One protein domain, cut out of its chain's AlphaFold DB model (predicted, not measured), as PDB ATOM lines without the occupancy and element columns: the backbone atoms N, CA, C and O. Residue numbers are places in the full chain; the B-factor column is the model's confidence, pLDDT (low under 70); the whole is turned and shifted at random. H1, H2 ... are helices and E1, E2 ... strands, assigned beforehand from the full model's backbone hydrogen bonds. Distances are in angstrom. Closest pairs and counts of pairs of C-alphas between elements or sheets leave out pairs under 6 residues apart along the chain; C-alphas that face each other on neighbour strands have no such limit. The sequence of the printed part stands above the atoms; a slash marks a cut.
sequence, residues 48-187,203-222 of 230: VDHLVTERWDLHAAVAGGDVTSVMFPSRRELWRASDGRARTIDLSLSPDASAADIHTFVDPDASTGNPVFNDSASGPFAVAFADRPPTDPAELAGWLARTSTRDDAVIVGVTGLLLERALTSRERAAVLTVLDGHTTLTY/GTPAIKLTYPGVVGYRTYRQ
ATOM      1  N   VAL A  48      97.308  70.939 104.759       85.44
ATOM      2  CA  VAL A  48      96.787  71.202 103.415       85.44
ATOM      3  C   VAL A  48      97.952  71.470 102.460       85.44
ATOM      4  O   VAL A  48      98.810  72.315 102.727       85.44
ATOM      5  N   ASP A  49      97.970  70.758 101.339       86.00
ATOM      6  CA  ASP A  49      98.795  71.077 100.180       86.00
ATOM      7  C   ASP A  49      98.102  72.201  99.393       86.00
ATOM      8  O   ASP A  49      96.937  72.059  99.034       86.00
ATOM      9  N   HIS A  50      98.806  73.303  99.116       87.38
ATOM     10  CA  HIS A  50      98.356  74.328  98.170       87.38
ATOM     11  C   HIS A  50      99.334  74.390  96.995       87.38
ATOM     12  O   HIS A  50     100.530  74.637  97.194       87.38
ATOM     13  N   LEU A  51      98.829  74.145  95.788       85.75
ATOM     14  CA  LEU A  51      99.579  74.218  94.543       85.75
ATOM     15  C   LEU A  51      98.961  75.251  93.611       85.75
ATOM     16  O   LEU A  51      97.762  75.208  93.354       85.75
ATOM     17  N   VAL A  52      99.809  76.098  93.034       84.25
ATOM     18  CA  VAL A  52      99.455  76.932  91.886       84.25
ATOM     19  C   VAL A  52     100.240  76.426  90.688       84.25
ATOM     20  O   VAL A  52     101.467  76.360  90.746       84.25
ATOM     21  N   THR A  53      99.537  76.051  89.623       81.81
ATOM     22  CA  THR A  53     100.107  75.606  88.352       81.81
ATOM     23  C   THR A  53      99.690  76.564  87.252       81.81
ATOM     24  O   THR A  53      98.511  76.676  86.940       81.81
ATOM     25  N   GLU A  54     100.653  77.229  86.633       84.06
ATOM     26  CA  GLU A  54     100.438  77.974  85.394       84.06
ATOM     27  C   GLU A  54     100.792  77.070  84.215       84.06
ATOM     28  O   GLU A  54     101.820  76.394  84.258       84.06
ATOM     29  N   ARG A  55      99.946  77.036  83.190       80.94
ATOM     30  CA  ARG A  55     100.084  76.206  81.990       80.94
ATOM     31  C   ARG A  55      99.952  77.084  80.754       80.94
ATOM     32  O   ARG A  55      99.182  78.037  80.743       80.94
ATOM     33  N   TRP A  56     100.692  76.735  79.711       82.44
ATOM     34  CA  TRP A  56     100.618  77.390  78.410       82.44
ATOM     35  C   TRP A  56     100.342  76.350  77.331       82.44
ATOM     36  O   TRP A  56     101.156  75.448  77.110       82.44
ATOM     37  N   ASP A  57      99.186  76.480  76.687       78.50
ATOM     38  CA  ASP A  57      98.753  75.622  75.591       78.50
ATOM     39  C   ASP A  57      98.997  76.313  74.254       78.50
ATOM     40  O   ASP A  57      98.492  77.410  74.010       78.50
ATOM     41  N   LEU A  58      99.769  75.676  73.375       80.50
ATOM     42  CA  LEU A  58      99.979  76.187  72.025       80.50
ATOM     43  C   LEU A  58      98.864  75.690  71.111       80.50
ATOM     44  O   LEU A  58      98.706  74.490  70.900       80.50
ATOM     45  N   HIS A  59      98.135  76.629  70.525       79.06
ATOM     46  CA  HIS A  59      97.151  76.363  69.491       79.06
ATOM     47  C   HIS A  59      97.709  76.854  68.158       79.06
ATOM     48  O   HIS A  59      98.110  78.010  68.048       79.06
ATOM     49  N   ALA A  60      97.732  75.985  67.149       79.94
ATOM     50  CA  ALA A  60      98.194  76.320  65.807       79.94
ATOM     51  C   ALA A  60      97.118  75.984  64.767       79.94
ATOM     52  O   ALA A  60      96.407  74.986  64.886       79.94
ATOM     53  N   ALA A  61      96.973  76.835  63.757       78.62
ATOM     54  CA  ALA A  61      96.077  76.645  62.626       78.62
ATOM     55  C   ALA A  61      96.821  76.965  61.334       78.62
ATOM     56  O   ALA A  61      97.652  77.870  61.304       78.62
ATOM     57  N   VAL A  62      96.498  76.231  60.270       79.25
ATOM     58  CA  VAL A  62      97.044  76.465  58.932       79.25
ATOM     59  C   VAL A  62      95.898  76.818  57.995       79.25
ATOM     60  O   VAL A  62      94.956  76.037  57.843       79.25
ATOM     61  N   ALA A  63      95.969  77.989  57.368       81.06
ATOM     62  CA  ALA A  63      94.960  78.471  56.431       81.06
ATOM     63  C   ALA A  63      95.628  79.232  55.284       81.06
ATOM     64  O   ALA A  63      96.438  80.121  55.511       81.06
ATOM     65  N   GLY A  64      95.311  78.875  54.035       79.88
ATOM     66  CA  GLY A  64      95.839  79.588  52.863       79.88
ATOM     67  C   GLY A  64      97.360  79.503  52.674       79.88
ATOM     68  O   GLY A  64      97.900  80.221  51.843       79.88
ATOM     69  N   GLY A  65      98.039  78.611  53.401       83.00
ATOM     70  CA  GLY A  65      99.499  78.508  53.421       83.00
ATOM     71  C   GLY A  65     100.192  79.343  54.501       83.00
ATOM     72  O   GLY A  65     101.416  79.270  54.617       83.00
ATOM     73  N   ASP A  66      99.418  80.075  55.304       79.25
ATOM     74  CA  ASP A  66      99.877  80.767  56.504       79.25
ATOM     75  C   ASP A  66      99.627  79.906  57.751       79.25
ATOM     76  O   ASP A  66      98.632  79.176  57.837       79.25
ATOM     77  N   VAL A  67     100.529  80.010  58.731       81.19
ATOM     78  CA  VAL A  67     100.398  79.378  60.049       81.19
ATOM     79  C   VAL A  67     100.127  80.457  61.092       81.19
ATOM     80  O   VAL A  67     100.983  81.302  61.354       81.19
ATOM     81  N   THR A  68      98.966  80.395  61.734       81.31
ATOM     82  CA  THR A  68      98.656  81.205  62.917       81.31
ATOM     83  C   THR A  68      98.913  80.361  64.154       81.31
ATOM     84  O   THR A  68      98.457  79.222  64.230       81.31
ATOM     85  N   SER A  69      99.640  80.901  65.130       82.00
ATOM     86  CA  SER A  69      99.910  80.234  66.405       82.00
ATOM     87  C   SER A  69      99.607  81.170  67.566       82.00
ATOM     88  O   SER A  69     100.120  82.286  67.604       82.00
ATOM     89  N   VAL A  70      98.803  80.713  68.523       81.94
ATOM     90  CA  VAL A  70      98.432  81.472  69.723       81.94
ATOM     91  C   VAL A  70      98.697  80.622  70.956       81.94
ATOM     92  O   VAL A  70      98.339  79.447  71.012       81.94
ATOM     93  N   MET A  71      99.334  81.229  71.953       83.62
ATOM     94  CA  MET A  71      99.567  80.604  73.248       83.62
ATOM     95  C   MET A  71      98.441  80.981  74.205       83.62
ATOM     96  O   MET A  71      98.272  82.162  74.495       83.62
ATOM     97  N   PHE A  72      97.718  79.994  74.726       83.31
ATOM     98  CA  PHE A  72      96.641  80.173  75.691       83.31
ATOM     99  C   PHE A  72      97.150  79.875  77.107       83.31
ATOM    100  O   PHE A  72      97.393  78.712  77.444       83.31
ATOM    101  N   PRO A  73      97.367  80.907  77.940       86.06
ATOM    102  CA  PRO A  73      97.743  80.704  79.326       86.06
ATOM    103  C   PRO A  73      96.535  80.258  80.162       86.06
ATOM    104  O   PRO A  73      95.408  80.717  79.980       86.06
ATOM    105  N   SER A  74      96.780  79.395  81.137       84.75
ATOM    106  CA  SER A  74      95.821  79.024  82.173       84.75
ATOM    107  C   SER A  74      96.512  78.921  83.529       84.75
ATOM    108  O   SER A  74      97.721  78.713  83.621       84.75
ATOM    109  N   ARG A  75      95.741  79.098  84.599       86.69
ATOM    110  CA  ARG A  75      96.176  78.942  85.985       86.69
ATOM    111  C   ARG A  75      95.242  77.970  86.681       86.69
ATOM    112  O   ARG A  75      94.031  78.136  86.632       86.69
ATOM    113  N   ARG A  76      95.812  76.990  87.363       86.69
ATOM    114  CA  ARG A  76      95.109  76.063  88.237       86.69
ATOM    115  C   ARG A  76      95.586  76.250  89.660       86.69
ATOM    116  O   ARG A  76      96.785  76.178  89.914       86.69
ATOM    117  N   GLU A  77      94.660  76.434  90.581       90.12
ATOM    118  CA  GLU A  77      94.930  76.364  92.015       90.12
ATOM    119  C   GLU A  77      94.317  75.088  92.576       90.12
ATOM    120  O   GLU A  77      93.208  74.713  92.200       90.12
ATOM    121  N   LEU A  78      95.054  74.404  93.444       86.88
ATOM    122  CA  LEU A  78      94.658  73.153  94.077       86.88
ATOM    123  C   LEU A  78      94.943  73.238  95.572       86.88
ATOM    124  O   LEU A  78      96.102  73.328  95.973       86.88
ATOM    125  N   TRP A  79      93.896  73.132  96.385       90.00
ATOM    126  CA  TRP A  79      93.996  72.904  97.825       90.00
ATOM    127  C   TRP A  79      93.608  71.466  98.114       90.00
ATOM    128  O   TRP A  79      92.495  71.068  97.787       90.00
ATOM    129  N   ARG A  80      94.491  70.693  98.743       86.88
ATOM    130  CA  ARG A  80      94.254  69.287  99.081       86.88
ATOM    131  C   ARG A  80      94.545  69.039 100.550       86.88
ATOM    132  O   ARG A  80      95.673  69.212 100.999       86.88
ATOM    133  N   ALA A  81      93.533  68.620 101.294       86.44
ATOM    134  CA  ALA A  81      93.678  68.227 102.684       86.44
ATOM    135  C   ALA A  81      94.295  66.822 102.809       86.44
ATOM    136  O   ALA A  81      94.292  66.020 101.869       86.44
ATOM    137  N   SER A  82      94.818  66.509 103.995       84.50
ATOM    138  CA  SER A  82      95.371  65.184 104.305       84.50
ATOM    139  C   SER A  82      94.336  64.053 104.265       84.50
ATOM    140  O   SER A  82      94.719  62.904 104.080       84.50
ATOM    141  N   ASP A  83      93.043  64.369 104.401       83.06
ATOM    142  CA  ASP A  83      91.926  63.417 104.296       83.06
ATOM    143  C   ASP A  83      91.499  63.124 102.842       83.06
ATOM    144  O   ASP A  83      90.558  62.368 102.609       83.06
ATOM    145  N   GLY A  84      92.189  63.709 101.857       81.69
ATOM    146  CA  GLY A  84      91.934  63.490 100.434       81.69
ATOM    147  C   GLY A  84      90.869  64.403  99.825       81.69
ATOM    148  O   GLY A  84      90.729  64.396  98.598       81.69
ATOM    149  N   ARG A  85      90.174  65.224 100.628       86.62
ATOM    150  CA  ARG A  85      89.328  66.296 100.094       86.62
ATOM    151  C   ARG A  85      90.194  67.315  99.377       86.62
ATOM    152  O   ARG A  85      91.270  67.688  99.854       86.62
ATOM    153  N   ALA A  86      89.705  67.800  98.248       88.44
ATOM    154  CA  ALA A  86      90.353  68.881  97.537       88.44
ATOM    155  C   ALA A  86      89.374  69.830  96.856       88.44
ATOM    156  O   ALA A  86      88.235  69.480  96.533       88.44
ATOM    157  N   ARG A  87      89.892  71.018  96.585       89.81
ATOM    158  CA  ARG A  87      89.265  72.059  95.788       89.81
ATOM    159  C   ARG A  87      90.216  72.449  94.678       89.81
ATOM    160  O   ARG A  87      91.394  72.683  94.956       89.81
ATOM    161  N   THR A  88      89.703  72.574  93.460       89.19
ATOM    162  CA  THR A  88      90.439  73.223  92.378       89.19
ATOM    163  C   THR A  88      89.721  74.429  91.820       89.19
ATOM    164  O   THR A  88      88.494  74.460  91.734       89.19
ATOM    165  N   ILE A  89      90.520  75.413  91.426       90.75
ATOM    166  CA  ILE A  89      90.089  76.567  90.651       90.75
ATOM    167  C   ILE A  89      90.885  76.552  89.358       90.75
ATOM    168  O   ILE A  89      92.105  76.679  89.393       90.75
ATOM    169  N   ASP A  90      90.196  76.406  88.236       87.75
ATOM    170  CA  ASP A  90      90.785  76.482  86.907       87.75
ATOM    171  C   ASP A  90      90.410  77.836  86.286       87.75
ATOM    172  O   ASP A  90      89.235  78.183  86.162       87.75
ATOM    173  N   LEU A  91      91.413  78.630  85.926       88.94
ATOM    174  CA  LEU A  91      91.274  79.972  85.376       88.94
ATOM    175  C   LEU A  91      91.931  80.032  83.999       88.94
ATOM    176  O   LEU A  91      93.148  79.897  83.869       88.94
ATOM    177  N   SER A  92      91.129  80.283  82.967       88.81
ATOM    178  CA  SER A  92      91.655  80.641  81.646       88.81
ATOM    179  C   SER A  92      92.130  82.091  81.672       88.81
ATOM    180  O   SER A  92      91.367  82.978  82.053       88.81
ATOM    181  N   LEU A  93      93.382  82.330  81.288       86.19
ATOM    182  CA  LEU A  93      93.979  83.660  81.236       86.19
ATOM    183  C   LEU A  93      93.939  84.191  79.797       86.19
ATOM    184  O   LEU A  93      93.909  83.424  78.834       86.19
ATOM    185  N   SER A  94      93.944  85.514  79.645       86.06
ATOM    186  CA  SER A  94      93.958  86.125  78.315       86.06
ATOM    187  C   SER A  94      95.296  85.862  77.614       86.06
ATOM    188  O   SER A  94      96.347  86.127  78.209       86.06
ATOM    189  N   PRO A  95      95.292  85.363  76.367       85.88
ATOM    190  CA  PRO A  95      96.507  85.227  75.577       85.88
ATOM    191  C   PRO A  95      97.040  86.606  75.160       85.88
ATOM    192  O   PRO A  95      96.275  87.546  74.948       85.88
ATOM    193  N   ASP A  96      98.360  86.712  75.007       84.69
ATOM    194  CA  ASP A  96      99.015  87.885  74.413       84.69
ATOM    195  C   ASP A  96      99.003  87.744  72.883       84.69
ATOM    196  O   ASP A  96      99.986  87.344  72.261       84.69
ATOM    197  N   ALA A  97      97.825  87.941  72.289       82.50
ATOM    198  CA  ALA A  97      97.579  87.809  70.856       82.50
ATOM    199  C   ALA A  97      96.492  88.790  70.399       82.50
ATOM    200  O   ALA A  97      95.734  89.329  71.209       82.50
ATOM    201  N   SER A  98      96.401  89.029  69.087       85.94
ATOM    202  CA  SER A  98      95.340  89.877  68.547       85.94
ATOM    203  C   SER A  98      93.973  89.196  68.684       85.94
ATOM    204  O   SER A  98      93.867  87.971  68.624       85.94
ATOM    205  N   ALA A  99      92.898  89.982  68.817       85.88
ATOM    206  CA  ALA A  99      91.541  89.433  68.861       85.88
ATOM    207  C   ALA A  99      91.219  88.583  67.616       85.88
ATOM    208  O   ALA A  99      90.580  87.543  67.733       85.88
ATOM    209  N   ALA A 100      91.715  88.985  66.440       85.25
ATOM    210  CA  ALA A 100      91.541  88.234  65.197       85.25
ATOM    211  C   ALA A 100      92.205  86.847  65.256       85.25
ATOM    212  O   ALA A 100      91.588  85.850  64.876       85.25
ATOM    213  N   ASP A 101      93.424  86.764  65.796       84.00
ATOM    214  CA  ASP A 101      94.113  85.483  65.968       84.00
ATOM    215  C   ASP A 101      93.396  84.609  67.001       84.00
ATOM    216  O   ASP A 101      93.204  83.418  66.778       84.00
ATOM    217  N   ILE A 102      92.924  85.196  68.105       83.31
ATOM    218  CA  ILE A 102      92.173  84.475  69.144       83.31
ATOM    219  C   ILE A 102      90.876  83.881  68.576       83.31
ATOM    220  O   ILE A 102      90.601  82.701  68.806       83.31
ATOM    221  N   HIS A 103      90.118  84.650  67.786       83.88
ATOM    222  CA  HIS A 103      88.875  84.197  67.145       83.88
ATOM    223  C   HIS A 103      89.075  83.041  66.155       83.88
ATOM    224  O   HIS A 103      88.123  82.335  65.830       83.88
ATOM    225  N   THR A 104      90.306  82.800  65.697       82.06
ATOM    226  CA  THR A 104      90.624  81.616  64.885       82.06
ATOM    227  C   THR A 104      90.503  80.320  65.705       82.06
ATOM    228  O   THR A 104      90.187  79.255  65.165       82.06
ATOM    229  N   PHE A 105      90.734  80.391  67.020       80.00
ATOM    230  CA  PHE A 105      90.828  79.223  67.899       80.00
ATOM    231  C   PHE A 105      89.662  79.076  68.863       80.00
ATOM    232  O   PHE A 105      89.240  77.945  69.120       80.00
ATOM    233  N   VAL A 106      89.163  80.191  69.386       79.69
ATOM    234  CA  VAL A 106      88.127  80.228  70.415       79.69
ATOM    235  C   VAL A 106      86.856  80.804  69.814       79.69
ATOM    236  O   VAL A 106      86.894  81.809  69.104       79.69
ATOM    237  N   ASP A 107      85.734  80.143  70.096       67.56
ATOM    238  CA  ASP A 107      84.418  80.682  69.773       67.56
ATOM    239  C   ASP A 107      84.273  82.050  70.466       67.56
ATOM    240  O   ASP A 107      84.509  82.115  71.674       67.56
ATOM    241  N   PRO A 108      83.935  83.145  69.759       58.91
ATOM    242  CA  PRO A 108      83.685  84.447  70.384       58.91
ATOM    243  C   PRO A 108      82.723  84.385  71.581       58.91
ATOM    244  O   PRO A 108      82.848  85.207  72.487       58.91
ATOM    245  N   ASP A 109      81.808  83.411  71.599       55.59
ATOM    246  CA  ASP A 109      80.827  83.229  72.669       55.59
ATOM    247  C   ASP A 109      81.329  82.326  73.816       55.59
ATOM    248  O   ASP A 109      80.686  82.227  74.867       55.59
ATOM    249  N   ALA A 110      82.488  81.674  73.670       59.72
ATOM    250  CA  ALA A 110      83.096  80.903  74.748       59.72
ATOM    251  C   ALA A 110      83.677  81.853  75.805       59.72
ATOM    252  O   ALA A 110      84.586  82.638  75.536       59.72
ATOM    253  N   SER A 111      83.172  81.773  77.042       52.22
ATOM    254  CA  SER A 111      83.618  82.673  78.106       52.22
ATOM    255  C   SER A 111      85.085  82.420  78.473       52.22
ATOM    256  O   SER A 111      85.408  81.468  79.186       52.22
ATOM    257  N   THR A 112      85.981  83.301  78.045       63.34
ATOM    258  CA  THR A 112      87.322  83.420  78.621       63.34
ATOM    259  C   THR A 112      87.247  84.204  79.933       63.34
ATOM    260  O   THR A 112      86.588  85.239  79.993       63.34
ATOM    261  N   GLY A 113      87.940  83.743  80.977       67.44
ATOM    262  CA  GLY A 113      88.191  84.530  82.195       67.44
ATOM    263  C   GLY A 113      87.323  84.216  83.416       67.44
ATOM    264  O   GLY A 113      87.659  84.671  84.508       67.44
ATOM    265  N   ASN A 114      86.260  83.414  83.288       80.19
ATOM    266  CA  ASN A 114      85.500  82.979  84.462       80.19
ATOM    267  C   ASN A 114      86.194  81.783  85.138       80.19
ATOM    268  O   ASN A 114      86.478  80.794  84.458       80.19
ATOM    269  N   PRO A 115      86.461  81.840  86.456       85.06
ATOM    270  CA  PRO A 115      87.019  80.706  87.179       85.06
ATOM    271  C   PRO A 115      86.016  79.549  87.225       85.06
ATOM    272  O   PRO A 115      84.846  79.734  87.566       85.06
ATOM    273  N   VAL A 116      86.495  78.347  86.917       85.56
ATOM    274  CA  VAL A 116      85.750  77.099  87.087       85.56
ATOM    275  C   VAL A 116      86.150  76.488  88.422       85.56
ATOM    276  O   VAL A 116      87.324  76.210  88.664       85.56
ATOM    277  N   PHE A 117      85.169  76.290  89.296       86.88
ATOM    278  CA  PHE A 117      85.367  75.688  90.610       86.88
ATOM    279  C   PHE A 117      84.988  74.214  90.562       86.88
ATOM    280  O   PHE A 117      83.895  73.872  90.111       86.88
ATOM    281  N   ASN A 118      85.866  73.356  91.071       82.12
ATOM    282  CA  ASN A 118      85.588  71.940  91.254       82.12
ATOM    283  C   ASN A 118      85.888  71.562  92.707       82.12
ATOM    284  O   ASN A 118      87.048  71.488  93.114       82.12
ATOM    285  N   ASP A 119      84.832  71.320  93.479       82.62
ATOM    286  CA  ASP A 119      84.926  70.875  94.864       82.62
ATOM    287  C   ASP A 119      84.660  69.372  94.941       82.62
ATOM    288  O   ASP A 119      83.596  68.881  94.565       82.62
ATOM    289  N   SER A 120      85.621  68.620  95.472       70.56
ATOM    290  CA  SER A 120      85.441  67.196  95.766       70.56
ATOM    291  C   SER A 120      84.849  67.020  97.168       70.56
ATOM    292  O   SER A 120      85.463  66.475  98.080       70.56
ATOM    293  N   ALA A 121      83.629  67.523  97.365       56.72
ATOM    294  CA  ALA A 121      82.918  67.383  98.638       56.72
ATOM    295  C   ALA A 121      82.513  65.923  98.950       56.72
ATOM    296  O   ALA A 121      82.196  65.610 100.095       56.72
ATOM    297  N   SER A 122      82.527  65.021  97.959       48.38
ATOM    298  CA  SER A 122      81.972  63.661  98.072       48.38
ATOM    299  C   SER A 122      82.876  62.526  97.558       48.38
ATOM    300  O   SER A 122      82.394  61.415  97.341       48.38
ATOM    301  N   GLY A 123      84.189  62.741  97.408       51.88
ATOM    302  CA  GLY A 123      85.115  61.662  97.037       51.88
ATOM    303  C   GLY A 123      86.571  62.110  96.890       51.88
ATOM    304  O   GLY A 123      86.833  63.310  96.881       51.88
ATOM    305  N   PRO A 124      87.531  61.171  96.791       52.28
ATOM    306  CA  PRO A 124      88.948  61.508  96.724       52.28
ATOM    307  C   PRO A 124      89.279  62.245  95.423       52.28
ATOM    308  O   PRO A 124      89.013  61.758  94.322       52.28
ATOM    309  N   PHE A 125      89.911  63.409  95.553       59.78
ATOM    310  CA  PHE A 125      90.530  64.098  94.429       59.78
ATOM    311  C   PHE A 125      91.745  63.295  93.950       59.78
ATOM    312  O   PHE A 125      92.705  63.134  94.701       59.78
ATOM    313  N   ALA A 126      91.672  62.810  92.707       61.84
ATOM    314  CA  ALA A 126      92.692  62.042  91.986       61.84
ATOM    315  C   ALA A 126      93.159  60.723  92.651       61.84
ATOM    316  O   ALA A 126      93.734  60.683  93.741       61.84
ATOM    317  N   VAL A 127      92.947  59.612  91.932       62.09
ATOM    318  CA  VAL A 127      93.207  58.236  92.403       62.09
ATOM    319  C   VAL A 127      94.704  57.891  92.418       62.09
ATOM    320  O   VAL A 127      95.132  57.077  93.230       62.09
ATOM    321  N   ALA A 128      95.513  58.505  91.546       79.06
ATOM    322  CA  ALA A 128      96.897  58.077  91.325       79.06
ATOM    323  C   ALA A 128      97.833  58.373  92.513       79.06
ATOM    324  O   ALA A 128      98.718  57.571  92.802       79.06
ATOM    325  N   PHE A 129      97.615  59.487  93.225       87.38
ATOM    326  CA  PHE A 129      98.485  59.959  94.313       87.38
ATOM    327  C   PHE A 129      97.709  60.239  95.609       87.38
ATOM    328  O   PHE A 129      97.886  61.275  96.264       87.38
ATOM    329  N   ALA A 130      96.806  59.319  95.963       84.69
ATOM    330  CA  ALA A 130      95.977  59.390  97.170       84.69
ATOM    331  C   ALA A 130      96.808  59.471  98.463       84.69
ATOM    332  O   ALA A 130      96.483  60.258  99.353       84.69
ATOM    333  N   ASP A 131      97.920  58.742  98.518       88.38
ATOM    334  CA  ASP A 131      98.842  58.726  99.653       88.38
ATOM    335  C   ASP A 131      99.997  59.724  99.484       88.38
ATOM    336  O   ASP A 131     100.257  60.229  98.386       88.38
ATOM    337  N   ARG A 132     100.714  60.012 100.579       90.62
ATOM    338  CA  ARG A 132     101.980  60.756 100.496       90.62
ATOM    339  C   ARG A 132     103.032  59.921  99.754       90.62
ATOM    340  O   ARG A 132     103.070  58.702  99.937       90.62
ATOM    341  N   PRO A 133     103.893  60.558  98.943       93.31
ATOM    342  CA  PRO A 133     104.974  59.850  98.277       93.31
ATOM    343  C   PRO A 133     105.981  59.314  99.312       93.31
ATOM    344  O   PRO A 133     106.276  60.011 100.291       93.31
ATOM    345  N   PRO A 134     106.535  58.105  99.112       96.75
ATOM    346  CA  PRO A 134     107.625  57.603  99.940       96.75
ATOM    347  C   PRO A 134     108.832  58.550  99.940       96.75
ATOM    348  O   PRO A 134     109.140  59.188  98.933       96.75
ATOM    349  N   THR A 135     109.537  58.629 101.070       96.19
ATOM    350  CA  THR A 135     110.778  59.417 101.188       96.19
ATOM    351  C   THR A 135     112.036  58.601 100.912       96.19
ATOM    352  O   THR A 135     113.112  59.181 100.797       96.19
ATOM    353  N   ASP A 136     111.927  57.272 100.844       96.94
ATOM    354  CA  ASP A 136     113.004  56.422 100.344       96.94
ATOM    355  C   ASP A 136     112.996  56.443  98.800       96.94
ATOM    356  O   ASP A 136     111.947  56.181  98.204       96.94
ATOM    357  N   PRO A 137     114.119  56.761  98.128       95.75
ATOM    358  CA  PRO A 137     114.153  56.855  96.669       95.75
ATOM    359  C   PRO A 137     113.790  55.554  95.939       95.75
ATOM    360  O   PRO A 137     113.157  55.610  94.886       95.75
ATOM    361  N   ALA A 138     114.157  54.384  96.471       95.06
ATOM    362  CA  ALA A 138     113.866  53.109  95.815       95.06
ATOM    363  C   ALA A 138     112.374  52.764  95.924       95.06
ATOM    364  O   ALA A 138     111.747  52.378  94.931       95.06
ATOM    365  N   GLU A 139     111.777  52.975  97.101       97.19
ATOM    366  CA  GLU A 139     110.330  52.843  97.287       97.19
ATOM    367  C   GLU A 139     109.554  53.849  96.433       97.19
ATOM    368  O   GLU A 139     108.546  53.495  95.813       97.19
ATOM    369  N   LEU A 140     110.035  55.094  96.357       96.06
ATOM    370  CA  LEU A 140     109.427  56.146  95.552       96.06
ATOM    371  C   LEU A 140     109.449  55.797  94.060       96.06
ATOM    372  O   LEU A 140     108.427  55.949  93.397       96.06
ATOM    373  N   ALA A 141     110.564  55.289  93.530       93.75
ATOM    374  CA  ALA A 141     110.649  54.868  92.131       93.75
ATOM    375  C   ALA A 141     109.603  53.789  91.800       93.75
ATOM    376  O   ALA A 141     108.868  53.912  90.818       93.75
ATOM    377  N   GLY A 142     109.468  52.773  92.662       93.75
ATOM    378  CA  GLY A 142     108.438  51.742  92.521       93.75
ATOM    379  C   GLY A 142     107.015  52.291  92.661       93.75
ATOM    380  O   GLY A 142     106.108  51.847  91.960       93.75
ATOM    381  N   TRP A 143     106.805  53.275  93.537       94.88
ATOM    382  CA  TRP A 143     105.522  53.956  93.717       94.88
ATOM    383  C   TRP A 143     105.115  54.761  92.476       94.88
ATOM    384  O   TRP A 143     103.989  54.612  92.001       94.88
ATOM    385  N   LEU A 144     106.042  55.538  91.906       92.50
ATOM    386  CA  LEU A 144     105.835  56.338  90.694       92.50
ATOM    387  C   LEU A 144     105.560  55.453  89.473       92.50
ATOM    388  O   LEU A 144     104.652  55.742  88.694       92.50
ATOM    389  N   ALA A 145     106.286  54.342  89.338       91.06
ATOM    390  CA  ALA A 145     106.135  53.411  88.223       91.06
ATOM    391  C   ALA A 145     104.745  52.750  88.152       91.06
ATOM    392  O   ALA A 145     104.353  52.276  87.094       91.06
ATOM    393  N   ARG A 146     103.947  52.747  89.231       90.00
ATOM    394  CA  ARG A 146     102.570  52.212  89.186       90.00
ATOM    395  C   ARG A 146     101.593  53.090  88.408       90.00
ATOM    396  O   ARG A 146     100.496  52.637  88.091       90.00
ATOM    397  N   THR A 147     101.964  54.334  88.119       83.44
ATOM    398  CA  THR A 147     101.079  55.294  87.443       83.44
ATOM    399  C   THR A 147     101.027  55.126  85.928       83.44
ATOM    400  O   THR A 147     100.143  55.683  85.282       83.44
ATOM    401  N   SER A 148     101.946  54.350  85.348       81.69
ATOM    402  CA  SER A 148     102.047  54.133  83.908       81.69
ATOM    403  C   SER A 148     102.757  52.812  83.618       81.69
ATOM    404  O   SER A 148     103.672  52.426  84.329       81.69
ATOM    405  N   THR A 149     102.374  52.121  82.545       81.69
ATOM    406  CA  THR A 149     103.052  50.892  82.083       81.69
ATOM    407  C   THR A 149     104.136  51.165  81.036       81.69
ATOM    408  O   THR A 149     104.594  50.241  80.372       81.69
ATOM    409  N   ARG A 150     104.473  52.435  80.804       81.50
ATOM    410  CA  ARG A 150     105.415  52.872  79.768       81.50
ATOM    411  C   ARG A 150     106.846  52.914  80.303       81.50
ATOM    412  O   ARG A 150     107.059  53.075  81.499       81.50
ATOM    413  N   ASP A 151     107.825  52.889  79.404       75.75
ATOM    414  CA  ASP A 151     109.247  53.001  79.770       75.75
ATOM    415  C   ASP A 151     109.589  54.354  80.430       75.75
ATOM    416  O   ASP A 151     110.544  54.464  81.195       75.75
ATOM    417  N   ASP A 152     108.768  55.383  80.187       78.38
ATOM    418  CA  ASP A 152     108.851  56.718  80.789       78.38
ATOM    419  C   ASP A 152     108.037  56.859  82.096       78.38
ATOM    420  O   ASP A 152     107.849  57.976  82.590       78.38
ATOM    421  N   ALA A 153     107.565  55.751  82.689       84.88
ATOM    422  CA  ALA A 153     106.613  55.765  83.804       84.88
ATOM    423  C   ALA A 153     107.066  56.585  85.015       84.88
ATOM    424  O   ALA A 153     106.247  57.277  85.614       84.88
ATOM    425  N   VAL A 154     108.355  56.558  85.361       86.12
ATOM    426  CA  VAL A 154     108.870  57.362  86.480       86.12
ATOM    427  C   VAL A 154     108.747  58.855  86.176       86.12
ATOM    428  O   VAL A 154     108.293  59.610  87.029       86.12
ATOM    429  N   ILE A 155     109.070  59.290  84.957       83.75
ATOM    430  CA  ILE A 155     109.005  60.707  84.562       83.75
ATOM    431  C   ILE A 155     107.558  61.193  84.494       83.75
ATOM    432  O   ILE A 155     107.236  62.270  85.004       83.75
ATOM    433  N   VAL A 156     106.675  60.378  83.918       83.19
ATOM    434  CA  VAL A 156     105.229  60.638  83.899       83.19
ATOM    435  C   VAL A 156     104.688  60.718  85.328       83.19
ATOM    436  O   VAL A 156     103.978  61.666  85.663       83.19
ATOM    437  N   GLY A 157     105.088  59.783  86.189       87.44
ATOM    438  CA  GLY A 157     104.715  59.753  87.598       87.44
ATOM    439  C   GLY A 157     105.189  60.991  88.358       87.44
ATOM    440  O   GLY A 157     104.401  61.594  89.080       87.44
ATOM    441  N   VAL A 158     106.444  61.421  88.174       87.94
ATOM    442  CA  VAL A 158     106.972  62.641  88.812       87.94
ATOM    443  C   VAL A 158     106.200  63.867  88.337       87.94
ATOM    444  O   VAL A 158     105.822  64.705  89.151       87.94
ATOM    445  N   THR A 159     105.927  63.962  87.036       84.38
ATOM    446  CA  THR A 159     105.159  65.074  86.462       84.38
ATOM    447  C   THR A 159     103.762  65.142  87.075       84.38
ATOM    448  O   THR A 159     103.357  66.195  87.562       84.38
ATOM    449  N   GLY A 160     103.050  64.013  87.130       85.94
ATOM    450  CA  GLY A 160     101.739  63.935  87.772       85.94
ATOM    451  C   GLY A 160     101.795  64.276  89.265       85.94
ATOM    452  O   GLY A 160     100.978  65.056  89.748       85.94
ATOM    453  N   LEU A 161     102.797  63.762  89.985       88.69
ATOM    454  CA  LEU A 161     102.988  64.032  91.408       88.69
ATOM    455  C   LEU A 161     103.148  65.534  91.672       88.69
ATOM    456  O   LEU A 161     102.503  66.075  92.571       88.69
ATOM    457  N   LEU A 162     103.977  66.218  90.880       87.12
ATOM    458  CA  LEU A 162     104.227  67.655  91.021       87.12
ATOM    459  C   LEU A 162     102.997  68.513  90.696       87.12
ATOM    460  O   LEU A 162     102.898  69.628  91.198       87.12
ATOM    461  N   LEU A 163     102.055  68.001  89.902       85.06
ATOM    462  CA  LEU A 163     100.787  68.676  89.607       85.06
ATOM    463  C   LEU A 163      99.737  68.493  90.714       85.06
ATOM    464  O   LEU A 163      98.769  69.251  90.762       85.06
ATOM    465  N   GLU A 164      99.914  67.517  91.607       86.06
ATOM    466  CA  GLU A 164      98.906  67.143  92.606       86.06
ATOM    467  C   GLU A 164      99.338  67.316  94.068       86.06
ATOM    468  O   GLU A 164      98.476  67.346  94.954       86.06
ATOM    469  N   ARG A 165     100.645  67.379  94.355       87.12
ATOM    470  CA  ARG A 165     101.181  67.372  95.726       87.12
ATOM    471  C   ARG A 165     102.255  68.420  95.956       87.12
ATOM    472  O   ARG A 165     103.260  68.495  95.253       87.12
ATOM    473  N   ALA A 166     102.086  69.184  97.032       87.38
ATOM    474  CA  ALA A 166     103.124  70.070  97.524       87.38
ATOM    475  C   ALA A 166     104.137  69.242  98.334       87.38
ATOM    476  O   ALA A 166     103.921  68.921  99.505       87.38
ATOM    477  N   LEU A 167     105.255  68.897  97.700       87.19
ATOM    478  CA  LEU A 167     106.255  68.006  98.288       87.19
ATOM    479  C   LEU A 167     106.943  68.606  99.519       87.19
ATOM    480  O   LEU A 167     107.272  69.803  99.544       87.19
ATOM    481  N   THR A 168     107.203  67.764 100.518       86.75
ATOM    482  CA  THR A 168     108.070  68.100 101.654       86.75
ATOM    483  C   THR A 168     109.542  68.130 101.255       86.75
ATOM    484  O   THR A 168     109.914  67.616 100.208       86.75
ATOM    485  N   SER A 169     110.409  68.705 102.082       86.94
ATOM    486  CA  SER A 169     111.862  68.724 101.899       86.94
ATOM    487  C   SER A 169     112.434  67.325 101.653       86.94
ATOM    488  O   SER A 169     113.226  67.132 100.731       86.94
ATOM    489  N   ARG A 170     111.966  66.324 102.412       91.19
ATOM    490  CA  ARG A 170     112.396  64.925 102.253       91.19
ATOM    491  C   ARG A 170     111.855  64.289 100.981       91.19
ATOM    492  O   ARG A 170     112.596  63.606 100.286       91.19
ATOM    493  N   GLU A 171     110.595  64.539 100.649       92.88
ATOM    494  CA  GLU A 171     109.993  64.019  99.418       92.88
ATOM    495  C   GLU A 171     110.616  64.662  98.170       92.88
ATOM    496  O   GLU A 171     110.904  63.966  97.203       92.88
ATOM    497  N   ARG A 172     110.899  65.974  98.196       91.12
ATOM    498  CA  ARG A 172     111.621  66.677  97.121       91.12
ATOM    499  C   ARG A 172     113.001  66.073  96.910       91.12
ATOM    500  O   ARG A 172     113.383  65.831  95.772       91.12
ATOM    501  N   ALA A 173     113.734  65.824  97.992       89.19
ATOM    502  CA  ALA A 173     115.036  65.181  97.906       89.19
ATOM    503  C   ALA A 173     114.943  63.776  97.302       89.19
ATOM    504  O   ALA A 173     115.712  63.465  96.401       89.19
ATOM    505  N   ALA A 174     113.966  62.972  97.731       94.06
ATOM    506  CA  ALA A 174     113.734  61.644  97.176       94.06
ATOM    507  C   ALA A 174     113.415  61.696  95.672       94.06
ATOM    508  O   ALA A 174     114.024  60.959  94.901       94.06
ATOM    509  N   VAL A 175     112.537  62.611  95.236       91.50
ATOM    510  CA  VAL A 175     112.233  62.829  93.809       91.50
ATOM    511  C   VAL A 175     113.493  63.202  93.031       91.50
ATOM    512  O   VAL A 175     113.746  62.627  91.978       91.50
ATOM    513  N   LEU A 176     114.304  64.130  93.544       89.62
ATOM    514  CA  LEU A 176     115.550  64.534  92.889       89.62
ATOM    515  C   LEU A 176     116.532  63.359  92.781       89.62
ATOM    516  O   LEU A 176     117.080  63.135  91.709       89.62
ATOM    517  N   THR A 177     116.703  62.560  93.835       91.94
ATOM    518  CA  THR A 177     117.548  61.357  93.791       91.94
ATOM    519  C   THR A 177     117.035  60.316  92.794       91.94
ATOM    520  O   THR A 177     117.840  59.704  92.099       91.94
ATOM    521  N   VAL A 178     115.715  60.132  92.677       90.56
ATOM    522  CA  VAL A 178     115.132  59.260  91.643       90.56
ATOM    523  C   VAL A 178     115.464  59.789  90.246       90.56
ATOM    524  O   VAL A 178     115.922  59.020  89.408       90.56
ATOM    525  N   LEU A 179     115.290  61.092  90.001       86.56
ATOM    526  CA  LEU A 179     115.583  61.711  88.702       86.56
ATOM    527  C   LEU A 179     117.070  61.635  88.323       86.56
ATOM    528  O   LEU A 179     117.367  61.456  87.146       86.56
ATOM    529  N   ASP A 180     117.992  61.716  89.286       85.12
ATOM    530  CA  ASP A 180     119.440  61.566  89.051       85.12
ATOM    531  C   ASP A 180     119.795  60.193  88.450       85.12
ATOM    532  O   ASP A 180     120.686  60.074  87.611       85.12
ATOM    533  N   GLY A 181     119.036  59.151  88.810       83.69
ATOM    534  CA  GLY A 181     119.179  57.807  88.247       83.69
ATOM    535  C   GLY A 181     118.744  57.679  86.779       83.69
ATOM    536  O   GLY A 181     119.044  56.667  86.144       83.69
ATOM    537  N   HIS A 182     118.060  58.683  86.218       76.75
ATOM    538  CA  HIS A 182     117.585  58.685  84.834       76.75
ATOM    539  C   HIS A 182     118.504  59.525  83.936       76.75
ATOM    540  O   HIS A 182     118.285  60.712  83.699       76.75
ATOM    541  N   THR A 183     119.517  58.869  83.364       63.84
ATOM    542  CA  THR A 183     120.576  59.488  82.540       63.84
ATOM    543  C   THR A 183     120.097  60.114  81.226       63.84
ATOM    544  O   THR A 183     120.863  60.811  80.563       63.84
ATOM    545  N   THR A 184     118.841  59.891  80.835       66.00
ATOM    546  CA  THR A 184     118.238  60.470  79.626       66.00
ATOM    547  C   THR A 184     117.611  61.843  79.861       66.00
ATOM    548  O   THR A 184     117.119  62.452  78.912       66.00
ATOM    549  N   LEU A 185     117.584  62.341  81.101       63.47
ATOM    550  CA  LEU A 185     117.034  63.657  81.402       63.47
ATOM    551  C   LEU A 185     118.058  64.752  81.119       63.47
ATOM    552  O   LEU A 185     119.025  64.945  81.851       63.47
ATOM    553  N   THR A 186     117.798  65.526  80.074       58.47
ATOM    554  CA  THR A 186     118.519  66.768  79.801       58.47
ATOM    555  C   THR A 186     117.710  67.955  80.298       58.47
ATOM    556  O   THR A 186     116.536  68.107  79.958       58.47
ATOM    557  N   TYR A 187     118.343  68.835  81.072       57.03
ATOM    558  CA  TYR A 187     117.751  70.127  81.401       57.03
ATOM    559  C   TYR A 187     117.628  70.967  80.131       57.03
ATOM    560  O   TYR A 187     118.643  71.279  79.524       57.03
ATOM    561  N   GLY A 203      99.457  76.736  49.266       35.28
ATOM    562  CA  GLY A 203      98.249  76.235  48.596       35.28
ATOM    563  C   GLY A 203      97.736  74.840  48.971       35.28
ATOM    564  O   GLY A 203      97.921  73.892  48.214       35.28
ATOM    565  N   THR A 204      96.987  74.709  50.071       28.34
ATOM    566  CA  THR A 204      96.112  73.547  50.357       28.34
ATOM    567  C   THR A 204      94.939  73.992  51.263       28.34
ATOM    568  O   THR A 204      95.132  74.911  52.064       28.34
ATOM    569  N   PRO A 205      93.714  73.425  51.145       29.12
ATOM    570  CA  PRO A 205      92.582  73.742  52.030       29.12
ATOM    571  C   PRO A 205      92.883  73.474  53.515       29.12
ATOM    572  O   PRO A 205      93.586  72.526  53.857       29.12
ATOM    573  N   ALA A 206      92.333  74.330  54.383       27.05
ATOM    574  CA  ALA A 206      92.628  74.403  55.813       27.05
ATOM    575  C   ALA A 206      92.339  73.088  56.559       27.05
ATOM    576  O   ALA A 206      91.209  72.598  56.569       27.05
ATOM    577  N   ILE A 207      93.354  72.555  57.242       23.56
ATOM    578  CA  ILE A 207      93.215  71.469  58.216       23.56
ATOM    579  C   ILE A 207      93.381  72.095  59.602       23.56
ATOM    580  O   ILE A 207      94.462  72.561  59.960       23.56
ATOM    581  N   LYS A 208      92.308  72.109  60.401       27.50
ATOM    582  CA  LYS A 208      92.367  72.509  61.814       27.50
ATOM    583  C   LYS A 208      92.969  71.357  62.621       27.50
ATOM    584  O   LYS A 208      92.260  70.443  63.031       27.50
ATOM    585  N   LEU A 209      94.283  71.383  62.826       23.70
ATOM    586  CA  LEU A 209      94.973  70.461  63.727       23.70
ATOM    587  C   LEU A 209      95.013  71.068  65.132       23.70
ATOM    588  O   LEU A 209      95.893  71.856  65.455       23.70
ATOM    589  N   THR A 210      94.058  70.704  65.988       27.20
ATOM    590  CA  THR A 210      94.132  71.029  67.419       27.20
ATOM    591  C   THR A 210      94.961  69.957  68.123       27.20
ATOM    592  O   THR A 210      94.433  68.926  68.526       27.20
ATOM    593  N   TYR A 211      96.266  70.191  68.255       24.38
ATOM    594  CA  TYR A 211      97.102  69.439  69.189       24.38
ATOM    595  C   TYR A 211      97.153  70.202  70.516       24.38
ATOM    596  O   TYR A 211      97.738  71.282  70.544       24.38
ATOM    597  N   PRO A 212      96.583  69.688  71.622       27.86
ATOM    598  CA  PRO A 212      96.848  70.243  72.942       27.86
ATOM    599  C   PRO A 212      98.280  69.870  73.349       27.86
ATOM    600  O   PRO A 212      98.521  68.845  73.984       27.86
ATOM    601  N   GLY A 213      99.250  70.673  72.921       34.56
ATOM    602  CA  GLY A 213     100.624  70.593  73.395       34.56
ATOM    603  C   GLY A 213     100.801  71.526  74.584       34.56
ATOM    604  O   GLY A 213     100.779  72.744  74.410       34.56
ATOM    605  N   VAL A 214     101.003  70.971  75.782       42.06
ATOM    606  CA  VAL A 214     101.506  71.757  76.916       42.06
ATOM    607  C   VAL A 214     102.950  72.114  76.613       42.06
ATOM    608  O   VAL A 214     103.812  71.238  76.600       42.06
ATOM    609  N   VAL A 215     103.216  73.392  76.359       42.47
ATOM    610  CA  VAL A 215     104.575  73.866  76.049       42.47
ATOM    611  C   VAL A 215     105.369  74.143  77.327       42.47
ATOM    612  O   VAL A 215     106.598  74.135  77.324       42.47
ATOM    613  N   GLY A 216     104.678  74.314  78.453       46.66
ATOM    614  CA  GLY A 216     105.302  74.387  79.760       46.66
ATOM    615  C   GLY A 216     104.288  74.465  80.884       46.66
ATOM    616  O   GLY A 216     103.125  74.825  80.679       46.66
ATOM    617  N   TYR A 217     104.759  74.156  82.086       45.97
ATOM    618  CA  TYR A 217     104.058  74.489  83.309       45.97
ATOM    619  C   TYR A 217     105.030  75.051  84.339       45.97
ATOM    620  O   TYR A 217     106.224  74.741  84.345       45.97
ATOM    621  N   ARG A 218     104.508  75.901  85.218       51.22
ATOM    622  CA  ARG A 218     105.212  76.358  86.409       51.22
ATOM    623  C   ARG A 218     104.349  76.041  87.611       51.22
ATOM    624  O   ARG A 218     103.263  76.594  87.747       51.22
ATOM    625  N   THR A 219     104.875  75.206  88.497       49.16
ATOM    626  CA  THR A 219     104.244  74.932  89.785       49.16
ATOM    627  C   THR A 219     105.023  75.624  90.886       49.16
ATOM    628  O   THR A 219     106.244  75.492  90.974       49.16
ATOM    629  N   TYR A 220     104.333  76.386  91.725       56.47
ATOM    630  CA  TYR A 220     104.942  77.012  92.890       56.47
ATOM    631  C   TYR A 220     104.011  76.960  94.092       56.47
ATOM    632  O   TYR A 220     102.790  76.845  93.985       56.47
ATOM    633  N   ARG A 221     104.632  77.039  95.267       53.84
ATOM    634  CA  ARG A 221     103.931  77.184  96.534       53.84
ATOM    635  C   ARG A 221     103.589  78.653  96.727       53.84
ATOM    636  O   ARG A 221     104.487  79.495  96.732       53.84
ATOM    637  N   GLN A 222     102.319  78.946  96.962       49.38
ATOM    638  CA  GLN A 222     101.916  80.232  97.508       49.38
ATOM    639  C   GLN A 222     101.816  80.099  99.035       49.38
ATOM    640  O   GLN A 222     101.214  79.157  99.553       49.38
TER     641      GLN A 222
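This is residues 48 to 187 and 203 to 222 of the 230 residues of an uncharacterized protein of Actinoplanes campanulatus (UniProt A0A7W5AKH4). A long strand hairpin, E1 and E2, is the spine of a twisted sheet; H2, H3 and H4 cluster beside one end, and short H1 crosses the strands towards the other. The 160 printed residues hold, in order, E1 E2 E3 H1 E4 H2 H3 H4 E5; the sheet runs E4 E3 E2 E1 E5, antiparallel. The class is mixed, helices and strands; the whole is loose, radius of gyration of the C-alphas 19.0 A, spanning 56 by 40 by 25 A.

Find C-alpha 48 at (96.787, 71.202, 103.415); E1 runs from there to residue 63, 47.6 A. E2, residues 66 to 81, returns over 48.3 A. Next come E3, 86 to 92; H1, 99 to 105; E4, 116 to 119; H2, 137 to 145; H3, 153 to 164, 16.3 A; and H4, 169 to 180, 16.5 A. E5, 213 to 220, spans 21.0 A and ends at (104.942, 77.012, 92.890).

Look first at the meander E1 E2 E3, each strand the antiparallel neighbour of the one before: N 55 and O 74 are 2.8 A apart, N 77 and O 89 2.8 A. At the edges, N 118 of E4 and O 88 are 2.9 A apart, and N 54 and O 218 of E5 2.9 A. H1 is on the sheet, across the strands at 77 degrees to E2 on the local plane; C-alphas 68 and 101 are their closest, 6.9 A. H3 only grazes the sheet with residues 159 to 164. H2 touches H3, C-alphas 144 and 157 closest at 4.7 A, with residues 153 to 158 of H3 alone. H2 touches H4, C-alphas 137 and 174 closest at 4.8 A, with residues 174 to 178 of H4 alone. Every O i to N i+4 pair is within hydrogen-bond range in H2, H3 and H4, and 2 of 3 in H1.

C-alphas 83 and 203 are farthest apart, 57.5 A. Residues 188 to 202 are not printed, a gap of 38.6 A between C-alphas 187 and 203. The link E4 to H2 is long. Residues 107 to 113, 121 to 127, 183 to 187 and 203 to 222 have pLDDT under 70.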